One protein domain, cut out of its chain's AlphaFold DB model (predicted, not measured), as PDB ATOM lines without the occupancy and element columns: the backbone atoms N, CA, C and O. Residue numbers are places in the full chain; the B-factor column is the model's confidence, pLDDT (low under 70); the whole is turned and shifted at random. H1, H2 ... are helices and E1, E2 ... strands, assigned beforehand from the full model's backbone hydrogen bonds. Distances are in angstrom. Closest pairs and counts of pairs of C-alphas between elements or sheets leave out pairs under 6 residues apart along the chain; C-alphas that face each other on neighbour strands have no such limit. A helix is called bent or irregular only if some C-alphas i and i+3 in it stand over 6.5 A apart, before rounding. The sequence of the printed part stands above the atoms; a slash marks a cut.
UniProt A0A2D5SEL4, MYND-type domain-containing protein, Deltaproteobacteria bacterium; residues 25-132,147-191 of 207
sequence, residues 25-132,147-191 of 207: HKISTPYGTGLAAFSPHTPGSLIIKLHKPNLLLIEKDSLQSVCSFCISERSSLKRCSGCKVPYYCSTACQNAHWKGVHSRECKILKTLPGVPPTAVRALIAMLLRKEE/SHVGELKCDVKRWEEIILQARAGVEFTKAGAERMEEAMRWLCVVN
ATOM      1  N   HIS A  25     -23.033  54.161  37.822       83.94
ATOM      2  CA  HIS A  25     -24.193  54.164  36.939       83.94
ATOM      3  C   HIS A  25     -23.914  55.003  35.692       83.94
ATOM      4  O   HIS A  25     -23.099  55.930  35.714       83.94
ATOM      5  N   LYS A  26     -24.596  54.664  34.596       83.94
ATOM      6  CA  LYS A  26     -24.497  55.385  33.325       83.94
ATOM      7  C   LYS A  26     -25.172  56.751  33.442       83.94
ATOM      8  O   LYS A  26     -26.274  56.855  33.981       83.94
ATOM      9  N   ILE A  27     -24.521  57.779  32.911       86.00
ATOM     10  CA  ILE A  27     -25.041  59.147  32.831       86.00
ATOM     11  C   ILE A  27     -24.961  59.663  31.399       86.00
ATOM     12  O   ILE A  27     -24.046  59.314  30.656       86.00
ATOM     13  N   SER A  28     -25.901  60.524  31.023       90.75
ATOM     14  CA  SER A  28     -25.874  61.250  29.754       90.75
ATOM     15  C   SER A  28     -25.583  62.722  30.023       90.75
ATOM     16  O   SER A  28     -26.160  63.324  30.929       90.75
ATOM     17  N   THR A  29     -24.660  63.292  29.257       88.19
ATOM     18  CA  THR A  29     -24.223  64.685  29.365       88.19
ATOM     19  C   THR A  29     -24.278  65.356  27.989       88.19
ATOM     20  O   THR A  29     -24.337  64.658  26.975       88.19
ATOM     21  N   PRO A  30     -24.178  66.697  27.902       89.19
ATOM     22  CA  PRO A  30     -24.029  67.392  26.618       89.19
ATOM     23  C   PRO A  30     -22.795  66.963  25.806       89.19
ATOM     24  O   PRO A  30     -22.725  67.242  24.614       89.19
ATOM     25  N   TYR A  31     -21.829  66.299  26.446       83.31
ATOM     26  CA  TYR A  31     -20.587  65.820  25.839       83.31
ATOM     27  C   TYR A  31     -20.610  64.313  25.530       83.31
ATOM     28  O   TYR A  31     -19.583  63.758  25.149       83.31
ATOM     29  N   GLY A  32     -21.756  63.646  25.708       83.50
ATOM     30  CA  GLY A  32     -21.926  62.211  25.473       83.50
ATOM     31  C   GLY A  32     -22.216  61.409  26.744       83.50
ATOM     32  O   GLY A  32     -22.608  61.962  27.780       83.50
ATOM     33  N   THR A  33     -22.053  60.090  26.647       83.69
ATOM     34  CA  THR A  33     -22.312  59.139  27.738       83.69
ATOM     35  C   THR A  33     -21.082  58.964  28.627       83.69
ATOM     36  O   THR A  33     -19.947  58.983  28.156       83.69
ATOM     37  N   GLY A  34     -21.302  58.774  29.926       84.88
ATOM     38  CA  GLY A  34     -20.241  58.512  30.892       84.88
ATOM     39  C   GLY A  34     -20.693  57.625  32.047       84.88
ATOM     40  O   GLY A  34     -21.831  57.158  32.093       84.88
ATOM     41  N   LEU A  35     -19.789  57.420  33.003       85.25
ATOM     42  CA  LEU A  35     -20.074  56.760  34.274       85.25
ATOM     43  C   LEU A  35     -19.940  57.752  35.423       85.25
ATOM     44  O   LEU A  35     -18.959  58.490  35.504       85.25
ATOM     45  N   ALA A  36     -20.905  57.719  36.335       86.56
ATOM     46  CA  ALA A  36     -20.860  58.446  37.592       86.56
ATOM     47  C   ALA A  36     -20.874  57.481  38.775       86.56
ATOM     48  O   ALA A  36     -21.514  56.427  38.743       86.56
ATOM     49  N   ALA A  37     -20.181  57.863  39.845       88.50
ATOM     50  CA  ALA A  37     -20.234  57.140  41.103       88.50
ATOM     51  C   ALA A  37     -21.643  57.220  41.715       88.50
ATOM     52  O   ALA A  37     -22.290  58.266  41.696       88.50
ATOM     53  N   PHE A  38     -22.107  56.109  42.273       85.19
ATOM     54  CA  PHE A  38     -23.337  56.007  43.055       85.19
ATOM     55  C   PHE A  38     -23.110  56.416  44.519       85.19
ATOM     56  O   PHE A  38     -24.036  56.831  45.210       85.19
ATOM     57  N   SER A  39     -21.865  56.324  44.994       83.88
ATOM     58  CA  SER A  39     -21.460  56.675  46.356       83.88
ATOM     59  C   SER A  39     -20.029  57.223  46.389       83.88
ATOM     60  O   SER A  39     -19.262  56.966  45.462       83.88
ATOM     61  N   PRO A  40     -19.614  57.931  47.453       87.12
ATOM     62  CA  PRO A  40     -18.215  58.306  47.639       87.12
ATOM     63  C   PRO A  40     -17.287  57.082  47.641       87.12
ATOM     64  O   PRO A  40     -17.601  56.053  48.236       87.12
ATOM     65  N   HIS A  41     -16.122  57.221  47.012       84.81
ATOM     66  CA  HIS A  41     -15.084  56.194  46.941       84.81
ATOM     67  C   HIS A  41     -13.804  56.681  47.624       84.81
ATOM     68  O   HIS A  41     -13.440  57.854  47.517       84.81
ATOM     69  N   THR A  42     -13.100  55.792  48.323       90.38
ATOM     70  CA  THR A  42     -11.800  56.114  48.928       90.38
ATOM     71  C   THR A  42     -10.680  56.038  47.887       90.38
ATOM     72  O   THR A  42     -10.743  55.183  46.998       90.38
ATOM     73  N   PRO A  43      -9.607  56.843  48.007       91.12
ATOM     74  CA  PRO A  43      -8.431  56.700  47.151       91.12
ATOM     75  C   PRO A  43      -7.933  55.247  47.098       91.12
ATOM     76  O   PRO A  43      -7.796  54.594  48.132       91.12
ATOM     77  N   GLY A  44      -7.697  54.736  45.887       86.38
ATOM     78  CA  GLY A  44      -7.261  53.354  45.650       86.38
ATOM     79  C   GLY A  44      -8.381  52.313  45.518       86.38
ATOM     80  O   GLY A  44      -8.081  51.149  45.257       86.38
ATOM     81  N   SER A  45      -9.660  52.686  45.654       85.81
ATOM     82  CA  SER A  45     -10.761  51.750  45.403       85.81
ATOM     83  C   SER A  45     -10.835  51.349  43.927       85.81
ATOM     84  O   SER A  45     -10.748  52.201  43.042       85.81
ATOM     85  N   LEU A  46     -11.077  50.068  43.661       83.62
ATOM     86  CA  LEU A  46     -11.398  49.569  42.325       83.62
ATOM     87  C   LEU A  46     -12.741  50.155  41.868       83.62
ATOM     88  O   LEU A  46     -13.733  49.936  42.544       83.62
ATOM     89  N   ILE A  47     -12.787  50.877  40.747       84.19
ATOM     90  CA  ILE A  47     -14.044  51.442  40.212       84.19
ATOM     91  C   ILE A  47     -14.635  50.522  39.135       84.19
ATOM     92  O   ILE A  47     -15.829  50.262  39.129       84.19
ATOM     93  N   ILE A  48     -13.795  50.005  38.233       79.44
ATOM     94  CA  ILE A  48     -14.214  49.110  37.147       79.44
ATOM     95  C   ILE A  48     -13.156  48.032  36.963       79.44
ATOM     96  O   ILE A  48     -11.956  48.328  36.964       79.44
ATOM     97  N   LYS A  49     -13.588  46.787  36.743       77.81
ATOM     98  CA  LYS A  49     -12.690  45.687  36.382       77.81
ATOM     99  C   LYS A  49     -13.086  45.024  35.072       77.81
ATOM    100  O   LYS A  49     -14.090  44.322  34.969       77.81
ATOM    101  N   LEU A  50     -12.205  45.162  34.086       73.25
ATOM    102  CA  LEU A  50     -12.359  44.545  32.774       73.25
ATOM    103  C   LEU A  50     -11.722  43.159  32.774       73.25
ATOM    104  O   LEU A  50     -10.501  43.010  32.769       73.25
ATOM    105  N   HIS A  51     -12.556  42.124  32.776       72.62
ATOM    106  CA  HIS A  51     -12.082  40.740  32.785       72.62
ATOM    107  C   HIS A  51     -11.669  40.246  31.394       72.62
ATOM    108  O   HIS A  51     -10.829  39.352  31.278       72.62
ATOM    109  N   LYS A  52     -12.264  40.805  30.334       72.56
ATOM    110  CA  LYS A  52     -11.995  40.442  28.939       72.56
ATOM    111  C   LYS A  52     -12.036  41.709  28.083       72.56
ATOM    112  O   LYS A  52     -13.133  42.185  27.808       72.56
ATOM    113  N   PRO A  53     -10.880  42.278  27.695       74.81
ATOM    114  CA  PRO A  53     -10.878  43.447  26.829       74.81
ATOM    115  C   PRO A  53     -11.528  43.109  25.493       74.81
ATOM    116  O   PRO A  53     -11.363  41.997  24.983       74.81
ATOM    117  N   ASN A  54     -12.214  44.100  24.921       74.88
ATOM    118  CA  ASN A  54     -12.780  43.967  23.594       74.88
ATOM    119  C   ASN A  54     -11.670  43.718  22.606       74.88
ATOM    120  O   ASN A  54     -11.653  42.632  22.060       74.88
ATOM    121  N   LEU A  55     -10.687  44.593  22.436       81.12
ATOM    122  CA  LEU A  55      -9.586  44.354  21.510       81.12
ATOM    123  C   LEU A  55      -8.244  44.447  22.232       81.12
ATOM    124  O   LEU A  55      -7.937  45.440  22.879       81.12
ATOM    125  N   LEU A  56      -7.429  43.402  22.095       83.94
ATOM    126  CA  LEU A  56      -6.065  43.398  22.595       83.94
ATOM    127  C   LEU A  56      -5.087  43.403  21.428       83.94
ATOM    128  O   LEU A  56      -5.044  42.444  20.659       83.94
ATOM    129  N   LEU A  57      -4.288  44.462  21.313       88.88
ATOM    130  CA  LEU A  57      -3.310  44.597  20.248       88.88
ATOM    131  C   LEU A  57      -2.051  45.298  20.756       88.88
ATOM    132  O   LEU A  57      -2.118  46.304  21.445       88.88
ATOM    133  N   ILE A  58      -0.888  44.770  20.384       91.00
ATOM    134  CA  ILE A  58       0.397  45.414  20.669       91.00
ATOM    135  C   ILE A  58       0.802  46.271  19.477       91.00
ATOM    136  O   ILE A  58       0.781  45.793  18.331       91.00
ATOM    137  N   GLU A  59       1.202  47.509  19.763       90.38
ATOM    138  CA  GLU A  59       1.799  48.420  18.791       90.38
ATOM    139  C   GLU A  59       2.966  47.764  18.060       90.38
ATOM    140  O   GLU A  59       3.733  46.991  18.634       90.38
ATOM    141  N   LYS A  60       3.094  48.073  16.769       89.00
ATOM    142  CA  LYS A  60       4.112  47.480  15.896       89.00
ATOM    143  C   LYS A  60       5.520  47.543  16.500       89.00
ATOM    144  O   LYS A  60       6.213  46.527  16.487       89.00
ATOM    145  N   ASP A  61       5.895  48.684  17.067       90.00
ATOM    146  CA  ASP A  61       7.257  48.923  17.555       90.00
ATOM    147  C   ASP A  61       7.527  48.253  18.914       90.00
ATOM    148  O   ASP A  61       8.668  47.935  19.237       90.00
ATOM    149  N   SER A  62       6.468  47.915  19.660       92.81
ATOM    150  CA  SER A  62       6.546  47.210  20.949       92.81
ATOM    151  C   SER A  62       6.463  45.683  20.825       92.81
ATOM    152  O   SER A  62       6.575  44.962  21.817       92.81
ATOM    153  N   LEU A  63       6.267  45.142  19.614       93.06
ATOM    154  CA  LEU A  63       6.068  43.702  19.411       93.06
ATOM    155  C   LEU A  63       7.222  42.846  19.944       93.06
ATOM    156  O   LEU A  63       6.979  41.733  20.386       93.06
ATOM    157  N   GLN A  64       8.462  43.331  19.898       95.88
ATOM    158  CA  GLN A  64       9.635  42.541  20.294       95.88
ATOM    159  C   GLN A  64       9.895  42.540  21.805       95.88
ATOM    160  O   GLN A  64      10.626  41.675  22.282       95.88
ATOM    161  N   SER A  65       9.297  43.474  22.548       96.25
ATOM    162  CA  SER A  65       9.484  43.636  23.994       96.25
ATOM    163  C   SER A  65       8.247  43.250  24.804       96.25
ATOM    164  O   SER A  65       8.381  42.919  25.979       96.25
ATOM    165  N   VAL A  66       7.054  43.222  24.196       96.38
ATOM    166  CA  VAL A  66       5.782  42.976  24.891       96.38
ATOM    167  C   VAL A  66       5.085  41.713  24.384       96.38
ATOM    168  O   VAL A  66       4.883  41.506  23.185       96.38
ATOM    169  N   CYS A  67       4.645  40.855  25.309       96.44
ATOM    170  CA  CYS A  67       3.863  39.678  24.946       96.44
ATOM    171  C   CYS A  67       2.500  40.068  24.352       96.44
ATOM    172  O   CYS A  67       1.681  40.706  25.006       96.44
ATOM    173  N   SER A  68       2.187  39.550  23.162       95.31
ATOM    174  CA  SER A  68       0.943  39.822  22.429       95.31
ATOM    175  C   SER A  68      -0.332  39.213  23.031       95.31
ATOM    176  O   SER A  68      -1.375  39.261  22.393       95.31
ATOM    177  N   PHE A  69      -0.262  38.622  24.228       94.12
ATOM    178  CA  PHE A  69      -1.435  38.101  24.937       94.12
ATOM    179  C   PHE A  69      -1.545  38.627  26.368       94.12
ATOM    180  O   PHE A  69      -2.593  39.126  26.750       94.12
ATOM    181  N   CYS A  70      -0.485  38.520  27.175       92.75
ATOM    182  CA  CYS A  70      -0.530  38.993  28.561       92.75
ATOM    183  C   CYS A  70      -0.045  40.437  28.743       92.75
ATOM    184  O   CYS A  70      -0.050  40.918  29.871       92.75
ATOM    185  N   ILE A  71       0.399  41.105  27.667       93.19
ATOM    186  CA  ILE A  71       0.881  42.501  27.656       93.19
ATOM    187  C   ILE A  71       2.087  42.739  28.584       93.19
ATOM    188  O   ILE A  71       2.530  43.861  28.780       93.19
ATOM    189  N   SER A  72       2.668  41.691  29.170       93.69
ATOM    190  CA  SER A  72       3.859  41.852  29.997       93.69
ATOM    191  C   SER A  72       5.073  42.106  29.115       93.69
ATOM    192  O   SER A  72       5.322  41.339  28.175       93.69
ATOM    193  N   GLU A  73       5.863  43.106  29.488       95.62
ATOM    194  CA  GLU A  73       7.225  43.263  28.997       95.62
ATOM    195  C   GLU A  73       8.076  42.055  29.386       95.62
ATOM    196  O   GLU A  73       7.958  41.507  30.489       95.62
ATOM    197  N   ARG A  74       8.913  41.592  28.458       95.69
ATOM    198  CA  ARG A  74       9.822  40.465  28.662       95.69
ATOM    199  C   ARG A  74      11.108  40.701  27.886       95.69
ATOM    200  O   ARG A  74      11.081  41.103  26.731       95.69
ATOM    201  N   SER A  75      12.227  40.325  28.495       92.38
ATOM    202  CA  SER A  75      13.543  40.326  27.846       92.38
ATOM    203  C   SER A  75      13.695  39.245  26.772       92.38
ATOM    204  O   SER A  75      14.566  39.342  25.913       92.38
ATOM    205  N   SER A  76      12.865  38.199  26.814       95.31
ATOM    206  CA  SER A  76      12.879  37.115  25.838       95.31
ATOM    207  C   SER A  76      11.460  36.724  25.449       95.31
ATOM    208  O   SER A  76      10.650  36.319  26.287       95.31
ATOM    209  N   LEU A  77      11.166  36.834  24.155       98.12
ATOM    210  CA  LEU A  77       9.894  36.443  23.566       98.12
ATOM    211  C   LEU A  77      10.122  35.588  22.320       98.12
ATOM    212  O   LEU A  77      11.085  35.764  21.575       98.12
ATOM    213  N   LYS A  78       9.184  34.679  22.055       98.00
ATOM    214  CA  LYS A  78       9.163  33.867  20.836       98.00
ATOM    215  C   LYS A  78       8.095  34.390  19.891       98.00
ATOM    216  O   LYS A  78       6.920  34.435  20.252       98.00
ATOM    217  N   ARG A  79       8.482  34.752  18.669       97.50
ATOM    218  CA  ARG A  79       7.518  35.109  17.620       97.50
ATOM    219  C   ARG A  79       6.766  33.893  17.099       97.50
ATOM    220  O   ARG A  79       7.318  32.794  17.043       97.50
ATOM    221  N   CYS A  80       5.533  34.107  16.646       98.31
ATOM    222  CA  CYS A  80       4.755  33.091  15.944       98.31
ATOM    223  C   CYS A  80       5.573  32.490  14.794       98.31
ATOM    224  O   CYS A  80       6.103  33.216  13.957       98.31
ATOM    225  N   SER A  81       5.667  31.164  14.711       97.44
ATOM    226  CA  SER A  81       6.437  30.500  13.657       97.44
ATOM    227  C   SER A  81       5.778  30.593  12.274       97.44
ATOM    228  O   SER A  81       6.499  30.509  11.282       97.44
ATOM    229  N   GLY A  82       4.460  30.797  12.205       97.56
ATOM    230  CA  GLY A  82       3.697  30.876  10.956       97.56
ATOM    231  C   GLY A  82       3.842  32.219  10.241       97.56
ATOM    232  O   GLY A  82       4.420  32.276   9.161       97.56
ATOM    233  N   CYS A  83       3.324  33.293  10.842       98.00
ATOM    234  CA  CYS A  83       3.336  34.638  10.247       98.00
ATOM    235  C   CYS A  83       4.499  35.526  10.707       98.00
ATOM    236  O   CYS A  83       4.713  36.581  10.130       98.00
ATOM    237  N   LYS A  84       5.236  35.133  11.756       97.38
ATOM    238  CA  LYS A  84       6.357  35.901  12.328       97.38
ATOM    239  C   LYS A  84       6.010  37.275  12.929       97.38
ATOM    240  O   LYS A  84       6.937  38.025  13.219       97.38
ATOM    241  N   VAL A  85       4.725  37.580  13.158       97.12
ATOM    242  CA  VAL A  85       4.277  38.900  13.647       97.12
ATOM    243  C   VAL A  85       4.178  38.995  15.180       97.12
ATOM    244  O   VAL A  85       5.006  39.690  15.759       97.12
ATOM    245  N   PRO A  86       3.220  38.353  15.880       97.19
ATOM    246  CA  PRO A  86       3.117  38.494  17.332       97.19
ATOM    247  C   PRO A  86       4.188  37.691  18.070       97.19
ATOM    248  O   PRO A  86       4.638  36.646  17.588       97.19
ATOM    249  N   TYR A  87       4.527  38.158  19.268       98.06
ATOM    250  CA  TYR A  87       5.546  37.598  20.151       98.06
ATOM    251  C   TYR A  87       4.932  37.151  21.479       98.06
ATOM    252  O   TYR A  87       4.024  37.784  22.018       98.06
ATOM    253  N   TYR A  88       5.424  36.042  22.028       98.25
ATOM    254  CA  TYR A  88       4.842  35.404  23.206       98.25
ATOM    255  C   TYR A  88       5.899  35.013  24.230       98.25
ATOM    256  O   TYR A  88       6.967  34.514  23.881       98.25
ATOM    257  N   CYS A  89       5.562  35.184  25.509       98.06
ATOM    258  CA  CYS A  89       6.405  34.756  26.624       98.06
ATOM    259  C   CYS A  89       6.318  33.245  26.882       98.06
ATOM    260  O   CYS A  89       7.191  32.668  27.521       98.06
ATOM    261  N   SER A  90       5.255  32.592  26.400       98.19
ATOM    262  CA  SER A  90       4.992  31.173  26.629       98.19
ATOM    263  C   SER A  90       4.071  30.585  25.563       98.19
ATOM    264  O   SER A  90       3.264  31.289  24.947       98.19
ATOM    265  N   THR A  91       4.127  29.261  25.409       98.00
ATOM    266  CA  THR A  91       3.181  28.498  24.582       98.00
ATOM    267  C   THR A  91       1.739  28.672  25.068       98.00
ATOM    268  O   THR A  91       0.817  28.701  24.260       98.00
ATOM    269  N   ALA A  92       1.526  28.852  26.377       98.06
ATOM    270  CA  ALA A  92       0.203  29.118  26.939       98.06
ATOM    271  C   ALA A  92      -0.391  30.434  26.406       98.06
ATOM    272  O   ALA A  92      -1.524  30.442  25.927       98.06
ATOM    273  N   CYS A  93       0.396  31.518  26.407       97.25
ATOM    274  CA  CYS A  93      -0.008  32.805  25.834       97.25
ATOM    275  C   CYS A  93      -0.280  32.709  24.327       97.25
ATOM    276  O   CYS A  93      -1.289  33.226  23.851       97.25
ATOM    277  N   GLN A  94       0.574  31.997  23.584       97.88
ATOM    278  CA  GLN A  94       0.353  31.764  22.155       97.88
ATOM    279  C   GLN A  94      -0.959  31.013  21.900       97.88
ATOM    280  O   GLN A  94      -1.751  31.437  21.063       97.88
ATOM    281  N   ASN A  95      -1.215  29.925  22.631       97.31
ATOM    282  CA  ASN A  95      -2.421  29.112  22.474       97.31
ATOM    283  C   ASN A  95      -3.694  29.883  22.837       97.31
ATOM    284  O   ASN A  95      -4.722  29.716  22.183       97.31
ATOM    285  N   ALA A  96      -3.641  30.726  23.870       93.62
ATOM    286  CA  ALA A  96      -4.774  31.555  24.259       93.62
ATOM    287  C   ALA A  96      -5.092  32.612  23.186       93.62
ATOM    288  O   ALA A  96      -6.240  32.720  22.757       93.62
ATOM    289  N   HIS A  97      -4.073  33.304  22.663       93.94
ATOM    290  CA  HIS A  97      -4.251  34.250  21.557       93.94
ATOM    291  C   HIS A  97      -4.717  33.564  20.259       93.94
ATOM    292  O   HIS A  97      -5.573  34.092  19.544       93.94
ATOM    293  N   TRP A  98      -4.207  32.357  19.980       95.62
ATOM    294  CA  TRP A  98      -4.594  31.523  18.836       95.62
ATOM    295  C   TRP A  98      -6.088  31.197  18.820       95.62
ATOM    296  O   TRP A  98      -6.730  31.331  17.775       95.62
ATOM    297  N   LYS A  99      -6.632  30.799  19.979       91.38
ATOM    298  CA  LYS A  99      -8.060  30.500  20.156       91.38
ATOM    299  C   LYS A  99      -8.940  31.733  19.985       91.38
ATOM    300  O   LYS A  99     -10.029  31.596  19.450       91.38
ATOM    301  N   GLY A 100      -8.469  32.900  20.432       88.25
ATOM    302  CA  GLY A 100      -9.210  34.153  20.319       88.25
ATOM    303  C   GLY A 100      -9.344  34.607  18.869       88.25
ATOM    304  O   GLY A 100     -10.420  34.558  18.291       88.25
ATOM    305  N   VAL A 101      -8.248  35.044  18.251       91.56
ATOM    306  CA  VAL A 101      -8.316  35.654  16.908       91.56
ATOM    307  C   VAL A 101      -7.120  35.310  16.027       91.56
ATOM    308  O   VAL A 101      -7.260  35.196  14.807       91.56
ATOM    309  N   HIS A 102      -5.962  35.020  16.627       95.69
ATOM    310  CA  HIS A 102      -4.721  34.908  15.874       95.69
ATOM    311  C   HIS A 102      -4.712  33.760  14.856       95.69
ATOM    312  O   HIS A 102      -4.059  33.869  13.827       95.69
ATOM    313  N   SER A 103      -5.455  32.672  15.074       95.69
ATOM    314  CA  SER A 103      -5.571  31.592  14.078       95.69
ATOM    315  C   SER A 103      -6.130  32.067  12.728       95.69
ATOM    316  O   SER A 103      -5.714  31.575  11.674       95.69
ATOM    317  N   ARG A 104      -7.041  33.047  12.757       95.19
ATOM    318  CA  ARG A 104      -7.640  33.680  11.577       95.19
ATOM    319  C   ARG A 104      -6.678  34.709  10.983       95.19
ATOM    320  O   ARG A 104      -6.352  34.632   9.801       95.19
ATOM    321  N   GLU A 105      -6.131  35.588  11.822       95.81
ATOM    322  CA  GLU A 105      -5.180  36.627  11.402       95.81
ATOM    323  C   GLU A 105      -3.878  36.057  10.837       95.81
ATOM    324  O   GLU A 105      -3.316  36.600   9.893       95.81
ATOM    325  N   CYS A 106      -3.376  34.952  11.396       97.81
ATOM    326  CA  CYS A 106      -2.081  34.385  11.032       97.81
ATOM    327  C   CYS A 106      -2.025  34.004   9.550       97.81
ATOM    328  O   CYS A 106      -0.956  34.089   8.949       97.81
ATOM    329  N   LYS A 107      -3.154  33.592   8.957       96.44
ATOM    330  CA  LYS A 107      -3.234  33.252   7.530       96.44
ATOM    331  C   LYS A 107      -3.003  34.478   6.651       96.44
ATOM    332  O   LYS A 107      -2.279  34.377   5.671       96.44
ATOM    333  N   ILE A 108      -3.565  35.615   7.050       97.38
ATOM    334  CA  ILE A 108      -3.439  36.901   6.362       97.38
ATOM    335  C   ILE A 108      -2.040  37.469   6.581       97.38
ATOM    336  O   ILE A 108      -1.314  37.734   5.636       97.38
ATOM    337  N   LEU A 109      -1.608  37.591   7.838       97.38
ATOM    338  CA  LEU A 109      -0.317  38.192   8.179       97.38
ATOM    339  C   LEU A 109       0.867  37.452   7.542       97.38
ATOM    340  O   LEU A 109       1.890  38.067   7.268       97.38
ATOM    341  N   LYS A 110       0.734  36.144   7.288       97.56
ATOM    342  CA  LYS A 110       1.755  35.340   6.605       97.56
ATOM    343  C   LYS A 110       1.958  35.740   5.136       97.56
ATOM    344  O   LYS A 110       3.045  35.515   4.617       97.56
ATOM    345  N   THR A 111       0.940  36.275   4.461       96.62
ATOM    346  CA  THR A 111       1.011  36.618   3.030       96.62
ATOM    347  C   THR A 111       1.425  38.064   2.777       96.62
ATOM    348  O   THR A 111       1.656  38.433   1.629       96.62
ATOM    349  N   LEU A 112       1.494  38.896   3.818       95.25
ATOM    350  CA  LEU A 112       1.826  40.312   3.684       95.25
ATOM    351  C   LEU A 112       3.349  40.522   3.644       95.25
ATOM    352  O   LEU A 112       4.082  39.823   4.345       95.25
ATOM    353  N   PRO A 113       3.843  41.514   2.878       93.12
ATOM    354  CA  PRO A 113       5.279  41.775   2.736       93.12
ATOM    355  C   PRO A 113       5.931  42.334   4.011       93.12
ATOM    356  O   PRO A 113       7.154  42.376   4.121       93.12
ATOM    357  N   GLY A 114       5.135  42.769   4.988       93.75
ATOM    358  CA  GLY A 114       5.616  43.303   6.253       93.75
ATOM    359  C   GLY A 114       4.504  43.408   7.289       93.75
ATOM    360  O   GLY A 114       3.350  43.069   7.026       93.75
ATOM    361  N   VAL A 115       4.858  43.894   8.481       94.69
ATOM    362  CA  VAL A 115       3.889  44.117   9.563       94.69
ATOM    363  C   VAL A 115       3.042  45.353   9.235       94.69
ATOM    364  O   VAL A 115       3.615  46.453   9.165       94.69
ATOM    365  N   PRO A 116       1.710  45.211   9.062       94.38
ATOM    366  CA  PRO A 116       0.836  46.346   8.775       94.38
ATOM    367  C   PRO A 116       0.799  47.346   9.937       94.38
ATOM    368  O   PRO A 116       1.146  46.979  11.069       94.38
ATOM    369  N   PRO A 117       0.342  48.588   9.692       92.62
ATOM    370  CA  PRO A 117       0.088  49.556  10.754       92.62
ATOM    371  C   PRO A 117      -0.808  48.983  11.858       92.62
ATOM    372  O   PRO A 117      -1.665  48.133  11.600       92.62
ATOM    373  N   THR A 118      -0.626  49.461  13.092       92.12
ATOM    374  CA  THR A 118      -1.390  49.004  14.265       92.12
ATOM    375  C   THR A 118      -2.900  49.110  14.025       92.12
ATOM    376  O   THR A 118      -3.612  48.137  14.247       92.12
ATOM    377  N   ALA A 119      -3.378  50.222  13.461       92.25
ATOM    378  CA  ALA A 119      -4.794  50.420  13.143       92.25
ATOM    379  C   ALA A 119      -5.333  49.404  12.113       92.25
ATOM    380  O   ALA A 119      -6.410  48.843  12.294       92.25
ATOM    381  N   VAL A 120      -4.550  49.062  11.082       95.19
ATOM    382  CA  VAL A 120      -4.933  48.026  10.105       95.19
ATOM    383  C   VAL A 120      -4.988  46.647  10.764       95.19
ATOM    384  O   VAL A 120      -5.909  45.877  10.512       95.19
ATOM    385  N   ARG A 121      -4.037  46.324  11.649       95.12
ATOM    386  CA  ARG A 121      -4.061  45.065  12.416       95.12
ATOM    387  C   ARG A 121      -5.271  44.993  13.353       95.12
ATOM    388  O   ARG A 121      -5.879  43.932  13.444       95.12
ATOM    389  N   ALA A 122      -5.629  46.106  13.997       93.25
ATOM    390  CA  ALA A 122      -6.844  46.223  14.801       93.25
ATOM    391  C   ALA A 122      -8.086  45.944  13.949       93.25
ATOM    392  O   ALA A 122      -8.896  45.093  14.305       93.25
ATOM    393  N   LEU A 123      -8.186  46.583  12.782       94.50
ATOM    394  CA  LEU A 123      -9.302  46.388  11.866       94.50
ATOM    395  C   LEU A 123      -9.405  44.937  11.367       94.50
ATOM    396  O   LEU A 123     -10.496  44.374  11.380       94.50
ATOM    397  N   ILE A 124      -8.290  44.295  10.995       95.25
ATOM    398  CA  ILE A 124      -8.272  42.865  10.634       95.25
ATOM    399  C   ILE A 124      -8.841  42.022  11.787       95.25
ATOM    400  O   ILE A 124      -9.702  41.173  11.558       95.25
ATOM    401  N   ALA A 125      -8.393  42.266  13.021       92.69
ATOM    402  CA  ALA A 125      -8.875  41.550  14.199       92.69
ATOM    403  C   ALA A 125     -10.387  41.729  14.402       92.69
ATOM    404  O   ALA A 125     -11.085  40.766  14.714       92.69
ATOM    405  N   MET A 126     -10.895  42.950  14.213       91.19
ATOM    406  CA  MET A 126     -12.315  43.286  14.355       91.19
ATOM    407  C   MET A 126     -13.170  42.651  13.253       91.19
ATOM    408  O   MET A 126     -14.203  42.058  13.553       91.19
ATOM    409  N   LEU A 127     -12.729  42.706  11.991       92.75
ATOM    410  CA  LEU A 127     -13.444  42.142  10.838       92.75
ATOM    411  C   LEU A 127     -13.530  40.610  10.880       92.75
ATOM    412  O   LEU A 127     -14.495  40.050  10.365       92.75
ATOM    413  N   LEU A 128     -12.539  39.942  11.481       91.81
ATOM    414  CA  LEU A 128     -12.463  38.480  11.551       91.81
ATOM    415  C   LEU A 128     -13.215  37.858  12.726       91.81
ATOM    416  O   LEU A 128     -13.341  36.630  12.753       91.81
ATOM    417  N   ARG A 129     -13.663  38.642  13.712       84.75
ATOM    418  CA  ARG A 129     -14.410  38.130  14.872       84.75
ATOM    419  C   ARG A 129     -15.759  37.564  14.461       84.75
ATOM    420  O   ARG A 129     -16.387  38.056  13.533       84.75
ATOM    421  N   LYS A 130     -16.184  36.501  15.144       71.25
ATOM    422  CA  LYS A 130     -17.484  35.874  14.879       71.25
ATOM    423  C   LYS A 130     -18.564  36.595  15.674       71.25
ATOM    424  O   LYS A 130     -18.340  36.924  16.833       71.25
ATOM    425  N   GLU A 131     -19.747  36.753  15.093       61.03
ATOM    426  CA  GLU A 131     -20.907  37.360  15.769       61.03
ATOM    427  C   GLU A 131     -21.363  36.556  17.003       61.03
ATOM    428  O   GLU A 131     -21.823  37.103  18.000       61.03
ATOM    429  N   GLU A 132     -21.141  35.242  17.010       53.03
ATOM    430  CA  GLU A 132     -21.390  34.383  18.176       53.03
ATOM    431  C   GLU A 132     -20.478  34.719  19.377       53.03
ATOM    432  O   GLU A 132     -20.805  34.387  20.514       53.03
ATOM    433  N   SER A 147     -17.458  57.351  17.401       84.81
ATOM    434  CA  SER A 147     -16.461  57.265  16.345       84.81
ATOM    435  C   SER A 147     -15.912  58.628  15.944       84.81
ATOM    436  O   SER A 147     -14.990  58.662  15.145       84.81
ATOM    437  N   HIS A 148     -16.493  59.744  16.397       86.94
ATOM    438  CA  HIS A 148     -16.110  61.105  15.994       86.94
ATOM    439  C   HIS A 148     -15.982  61.263  14.467       86.94
ATOM    440  O   HIS A 148     -15.133  61.995  13.956       86.94
ATOM    441  N   VAL A 149     -16.820  60.549  13.702       89.06
ATOM    442  CA  VAL A 149     -16.661  60.457  12.240       89.06
ATOM    443  C   VAL A 149     -16.876  61.815  11.573       89.06
ATOM    444  O   VAL A 149     -16.245  62.107  10.566       89.06
ATOM    445  N   GLY A 150     -17.748  62.654  12.144       87.50
ATOM    446  CA  GLY A 150     -17.996  64.011  11.661       87.50
ATOM    447  C   GLY A 150     -16.753  64.895  11.754       87.50
ATOM    448  O   GLY A 150     -16.391  65.534  10.774       87.50
ATOM    449  N   GLU A 151     -16.062  64.872  12.894       86.19
ATOM    450  CA  GLU A 151     -14.833  65.647  13.110       86.19
ATOM    451  C   GLU A 151     -13.685  65.134  12.235       86.19
ATOM    452  O   GLU A 151     -13.011  65.913  11.566       86.19
ATOM    453  N   LEU A 152     -13.500  63.812  12.184       85.94
ATOM    454  CA  LEU A 152     -12.430  63.193  11.400       85.94
ATOM    455  C   LEU A 152     -12.615  63.383   9.893       85.94
ATOM    456  O   LEU A 152     -11.623  63.461   9.177       85.94
ATOM    457  N   LYS A 153     -13.856  63.508   9.407       89.75
ATOM    458  CA  LYS A 153     -14.145  63.871   8.011       89.75
ATOM    459  C   LYS A 153     -13.689  65.285   7.652       89.75
ATOM    460  O   LYS A 153     -13.391  65.532   6.487       89.75
ATOM    461  N   CYS A 154     -13.652  66.204   8.617       90.25
ATOM    462  CA  CYS A 154     -13.190  67.575   8.391       90.25
ATOM    463  C   CYS A 154     -11.657  67.664   8.279       90.25
ATOM    464  O   CYS A 154     -11.147  68.587   7.645       90.25
ATOM    465  N   ASP A 155     -10.919  66.704   8.844       90.81
ATOM    466  CA  ASP A 155      -9.474  66.554   8.641       90.81
ATOM    467  C   ASP A 155      -9.204  65.693   7.399       90.81
ATOM    468  O   ASP A 155      -9.111  64.467   7.466       90.81
ATOM    469  N   VAL A 156      -9.068  66.352   6.245       91.69
ATOM    470  CA  VAL A 156      -8.899  65.697   4.936       91.69
ATOM    471  C   VAL A 156      -7.759  64.678   4.942       91.69
ATOM    472  O   VAL A 156      -7.935  63.553   4.479       91.69
ATOM    473  N   LYS A 157      -6.601  65.041   5.504       91.38
ATOM    474  CA  LYS A 157      -5.411  64.186   5.482       91.38
ATOM    475  C   LYS A 157      -5.641  62.914   6.295       91.38
ATOM    476  O   LYS A 157      -5.316  61.815   5.847       91.38
ATOM    477  N   ARG A 158      -6.205  63.059   7.493       89.44
ATOM    478  CA  ARG A 158      -6.506  61.920   8.363       89.44
ATOM    479  C   ARG A 158      -7.623  61.053   7.793       89.44
ATOM    480  O   ARG A 158      -7.571  59.830   7.905       89.44
ATOM    481  N   TRP A 159      -8.608  61.670   7.149       93.31
ATOM    482  CA  TRP A 159      -9.696  60.961   6.493       93.31
ATOM    483  C   TRP A 159      -9.214  60.100   5.321       93.31
ATOM    484  O   TRP A 159      -9.594  58.933   5.215       93.31
ATOM    485  N   GLU A 160      -8.329  60.631   4.475       94.81
ATOM    486  CA  GLU A 160      -7.696  59.876   3.388       94.81
ATOM    487  C   GLU A 160      -6.897  58.676   3.913       94.81
ATOM    488  O   GLU A 160      -6.986  57.576   3.358       94.81
ATOM    489  N   GLU A 161      -6.173  58.851   5.022       93.38
ATOM    490  CA  GLU A 161      -5.464  57.754   5.682       93.38
ATOM    491  C   GLU A 161      -6.431  56.673   6.190       93.38
ATOM    492  O   GLU A 161      -6.201  55.482   5.958       93.38
ATOM    493  N   ILE A 162      -7.542  57.066   6.821       94.44
ATOM    494  CA  ILE A 162      -8.592  56.140   7.276       94.44
ATOM    495  C   ILE A 162      -9.173  55.358   6.093       94.44
ATOM    496  O   ILE A 162      -9.312  54.137   6.182       94.44
ATOM    497  N   ILE A 163      -9.469  56.019   4.970       96.06
ATOM    498  CA  ILE A 163      -9.976  55.354   3.760       96.06
ATOM    499  C   ILE A 163      -8.966  54.321   3.254       96.06
ATOM    500  O   ILE A 163      -9.345  53.192   2.935       96.06
ATOM    501  N   LEU A 164      -7.683  54.683   3.183       96.75
ATOM    502  CA  LEU A 164      -6.632  53.783   2.713       96.75
ATOM    503  C   LEU A 164      -6.495  52.554   3.623       96.75
ATOM    504  O   LEU A 164      -6.450  51.419   3.141       96.75
ATOM    505  N   GLN A 165      -6.474  52.767   4.938       96.31
ATOM    506  CA  GLN A 165      -6.392  51.695   5.928       96.31
ATOM    507  C   GLN A 165      -7.639  50.795   5.911       96.31
ATOM    508  O   GLN A 165      -7.504  49.573   6.024       96.31
ATOM    509  N   ALA A 166      -8.834  51.365   5.717       97.19
ATOM    510  CA  ALA A 166     -10.085  50.615   5.618       97.19
ATOM    511  C   ALA A 166     -10.084  49.700   4.391       97.19
ATOM    512  O   ALA A 166     -10.342  48.502   4.524       97.19
ATOM    513  N   ARG A 167      -9.700  50.230   3.219       97.31
ATOM    514  CA  ARG A 167      -9.566  49.439   1.983       97.31
ATOM    515  C   ARG A 167      -8.608  48.272   2.183       97.31
ATOM    516  O   ARG A 167      -8.936  47.147   1.821       97.31
ATOM    517  N   ALA A 168      -7.455  48.527   2.805       96.44
ATOM    518  CA  ALA A 168      -6.481  47.485   3.103       96.44
ATOM    519  C   ALA A 168      -7.064  46.401   4.025       96.44
ATOM    520  O   ALA A 168      -6.958  45.218   3.717       96.44
ATOM    521  N   GLY A 169      -7.713  46.781   5.131       96.75
ATOM    522  CA  GLY A 169      -8.315  45.826   6.067       96.75
ATOM    523  C   GLY A 169      -9.411  44.962   5.433       96.75
ATOM    524  O   GLY A 169      -9.412  43.743   5.625       96.75
ATOM    525  N   VAL A 170     -10.302  45.572   4.646       97.12
ATOM    526  CA  VAL A 170     -11.378  44.875   3.920       97.12
ATOM    527  C   VAL A 170     -10.809  43.896   2.894       97.12
ATOM    528  O   VAL A 170     -11.212  42.733   2.873       97.12
ATOM    529  N   GLU A 171      -9.827  44.328   2.100       96.62
ATOM    530  CA  GLU A 171      -9.187  43.486   1.086       96.62
ATOM    531  C   GLU A 171      -8.439  42.309   1.724       96.62
ATOM    532  O   GLU A 171      -8.637  41.151   1.356       96.62
ATOM    533  N   PHE A 172      -7.629  42.573   2.755       96.38
ATOM    534  CA  PHE A 172      -6.850  41.539   3.442       96.38
ATOM    535  C   PHE A 172      -7.720  40.451   4.070       96.38
ATOM    536  O   PHE A 172      -7.318  39.286   4.117       96.38
ATOM    537  N   THR A 173      -8.901  40.821   4.560       96.19
ATOM    538  CA  THR A 173      -9.846  39.896   5.195       96.19
ATOM    539  C   THR A 173     -10.846  39.289   4.220       96.19
ATOM    540  O   THR A 173     -11.536  38.344   4.600       96.19
ATOM    541  N   LYS A 174     -10.904  39.782   2.974       95.69
ATOM    542  CA  LYS A 174     -11.947  39.448   1.992       95.69
ATOM    543  C   LYS A 174     -13.351  39.662   2.561       95.69
ATOM    544  O   LYS A 174     -14.253  38.867   2.319       95.69
ATOM    545  N   ALA A 175     -13.503  40.722   3.353       91.62
ATOM    546  CA  ALA A 175     -14.731  41.029   4.077       91.62
ATOM    547  C   ALA A 175     -15.860  41.559   3.181       91.62
ATOM    548  O   ALA A 175     -16.973  41.665   3.672       91.62
ATOM    549  N   GLY A 176     -15.565  41.876   1.915       92.31
ATOM    550  CA  GLY A 176     -16.526  42.428   0.964       92.31
ATOM    551  C   GLY A 176     -16.629  43.955   1.029       92.31
ATOM    552  O   GLY A 176     -16.393  44.582   2.066       92.31
ATOM    553  N   ALA A 177     -16.931  44.576  -0.113       91.69
ATOM    554  CA  ALA A 177     -17.002  46.033  -0.243       91.69
ATOM    555  C   ALA A 177     -18.148  46.647   0.582       91.69
ATOM    556  O   ALA A 177     -18.066  47.806   0.985       91.69
ATOM    557  N   GLU A 178     -19.182  45.867   0.884       93.06
ATOM    558  CA  GLU A 178     -20.310  46.242   1.733       93.06
ATOM    559  C   GLU A 178     -19.893  46.589   3.167       93.06
ATOM    560  O   GLU A 178     -20.562  47.373   3.833       93.06
ATOM    561  N   ARG A 179     -18.748  46.075   3.635       93.56
ATOM    562  CA  ARG A 179     -18.231  46.328   4.989       93.56
ATOM    563  C   ARG A 179     -17.315  47.546   5.081       93.56
ATOM    564  O   ARG A 179     -16.736  47.809   6.134       93.56
ATOM    565  N   MET A 180     -17.167  48.300   3.994       95.38
ATOM    566  CA  MET A 180     -16.267  49.451   3.933       95.38
ATOM    567  C   MET A 180     -16.666  50.561   4.913       95.38
ATOM    568  O   MET A 180     -15.803  51.112   5.598       95.38
ATOM    569  N   GLU A 181     -17.960  50.871   5.025       93.50
ATOM    570  CA  GLU A 181     -18.441  51.903   5.954       93.50
ATOM    571  C   GLU A 181     -18.197  51.509   7.418       93.50
ATOM    572  O   GLU A 181     -17.713  52.325   8.207       93.50
ATOM    573  N   GLU A 182     -18.441  50.239   7.765       92.44
ATOM    574  CA  GLU A 182     -18.108  49.688   9.083       92.44
ATOM    575  C   GLU A 182     -16.609  49.805   9.366       92.44
ATOM    576  O   GLU A 182     -16.213  50.285  10.428       92.44
ATOM    577  N   ALA A 183     -15.771  49.409   8.406       94.88
ATOM    578  CA  ALA A 183     -14.323  49.441   8.545       94.88
ATOM    579  C   ALA A 183     -13.798  50.860   8.794       94.88
ATOM    580  O   ALA A 183     -12.954  51.066   9.668       94.88
ATOM    581  N   MET A 184     -14.327  51.848   8.068       94.75
ATOM    582  CA  MET A 184     -13.982  53.254   8.271       94.75
ATOM    583  C   MET A 184     -14.425  53.749   9.648       94.75
ATOM    584  O   MET A 184     -13.625  54.353  10.362       94.75
ATOM    585  N   ARG A 185     -15.667  53.457  10.060       92.56
ATOM    586  CA  ARG A 185     -16.174  53.823  11.390       92.56
ATOM    587  C   ARG A 185     -15.317  53.214  12.499       92.56
ATOM    588  O   ARG A 185     -14.940  53.914  13.433       92.56
ATOM    589  N   TRP A 186     -14.969  51.936  12.391       91.75
ATOM    590  CA  TRP A 186     -14.140  51.243  13.378       91.75
ATOM    591  C   TRP A 186     -12.713  51.778  13.429       91.75
ATOM    592  O   TRP A 186     -12.146  51.874  14.512       91.75
ATOM    593  N   LEU A 187     -12.144  52.194  12.295       92.19
ATOM    594  CA  LEU A 187     -10.849  52.874  12.283       92.19
ATOM    595  C   LEU A 187     -10.883  54.217  13.012       92.19
ATOM    596  O   LEU A 187      -9.938  54.548  13.723       92.19
ATOM    597  N   CYS A 188     -11.979  54.960  12.883       90.69
ATOM    598  CA  CYS A 188     -12.174  56.198  13.631       90.69
ATOM    599  C   CYS A 188     -12.254  55.942  15.146       90.69
ATOM    600  O   CYS A 188     -11.657  56.669  15.933       90.69
ATOM    601  N   VAL A 189     -12.930  54.858  15.539       88.06
ATOM    602  CA  VAL A 189     -13.042  54.405  16.933       88.06
ATOM    603  C   VAL A 189     -11.674  54.017  17.519       88.06
ATOM    604  O   VAL A 189     -11.347  54.417  18.632       88.06
ATOM    605  N   VAL A 190     -10.838  53.266  16.787       84.62
ATOM    606  CA  VAL A 190      -9.506  52.826  17.273       84.62
ATOM    607  C   VAL A 190      -8.411  53.885  17.164       84.62
ATOM    608  O   VAL A 190      -7.351  53.719  17.764       84.62
ATOM    609  N   ASN A 191      -8.640  54.949  16.395       79.19
ATOM    610  CA  ASN A 191      -7.697  56.045  16.205       79.19
ATOM    611  C   ASN A 191      -8.393  57.400  16.426       79.19
ATOM    612  O   ASN A 191      -8.530  58.175  15.470       79.19
TER     613      ASN A 191
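AT A GLANCE: This is residues 25 to 132 and 147 to 191 of the 207 residues of the protein "MYND-type domain-containing protein" of Deltaproteobacteria bacterium (UniProt A0A2D5SEL4). Three crossed helices, H2, H4 and H5, make a core, with the short H3 at the beginning of H4; next to H2, the kinked H1 and the loops of residues 56 to 90 form a second lobe. Far from both core helices H4 and H5, the small hairpin of E1 and E2 sits at the other end of a thin arm, in which residues 39 to 46 and 48 to 53 stick out. The printed part has 153 residues, with two strands and then five helices in the order E1, E2, H1, H2, H3, H4, H5; the sheet is E1 - E2, antiparallel, and the class is mostly helix. The whole is only just loose, close to compact, with a radius of gyration of the C-alphas of 18.1 A and spans of 50 by 39 by 31 A.

IN THESE COORDINATES: Find C-alpha 25 at (-24.193, 54.164, 36.939); there E1 begins, residues 25 to 29. E2 follows, residues 32 to 37. Go on through residues 38 to 90, 53 residues with no named element, to H1, residues 91 to 109, 19.4 A long and irregular, with C-alphas 100 and 103 standing 7.7 A apart and a kink of 87 degrees near residue 101. H2 is residues 118 to 128, 15.5 A, and H3 is residues 149 to 154. H4, residues 156 to 173, begins at C-alpha 156 (-8.899, 65.697, 4.936) and runs 25.8 A. H5, residues 177 to 190, spans 20.2 A, is irregular with C-alphas 178 and 181 standing 7.3 A apart, and ends at C-alpha 190 (-9.506, 52.826, 17.273).

HOW THE PARTS SIT: Look first at the hairpin E1 and E2, where N 27 and O 34 are 2.9 A apart, within hydrogen-bond range. E1 is apart from H1, H2, H3, H4 and H5. Residues 101 to 105 of H1 touch H2, closest at the C-alphas of Val 101 and Ala 125, 6.5 A. H2 touches H4 at a steep tilt of 44 degrees, the same way, closest at the C-alphas of Ile 124 and Gly 169, 5.4 A. H4 touches H5 at a steep tilt of 57 degrees, opposite ways, closest at the C-alphas of Ala 166 and Ala 183, 5.3 A. H3 and H4 touch only at the corner, and only just, with 3 pairs of C-alphas within 8 A, the closest those of Lys 153 and Trp 159, 5.5 A. In H2 and H4 every O i to N i+4 pair is within hydrogen-bond range; in H1 10 of 15 are, in H3 1 of 2, in H5 8 of 10.

THE WHOLE: The C-alphas farthest apart are those of Pro 40 and Pro 113, 53.3 A. Residues 133 to 146 are not printed, and C-alphas 132 and 147 stand 23.5 A apart across the cut. The link from E2 to H1 is long. Mean pLDDT of the printed part is 91.0, with residues 131 to 132 under 70.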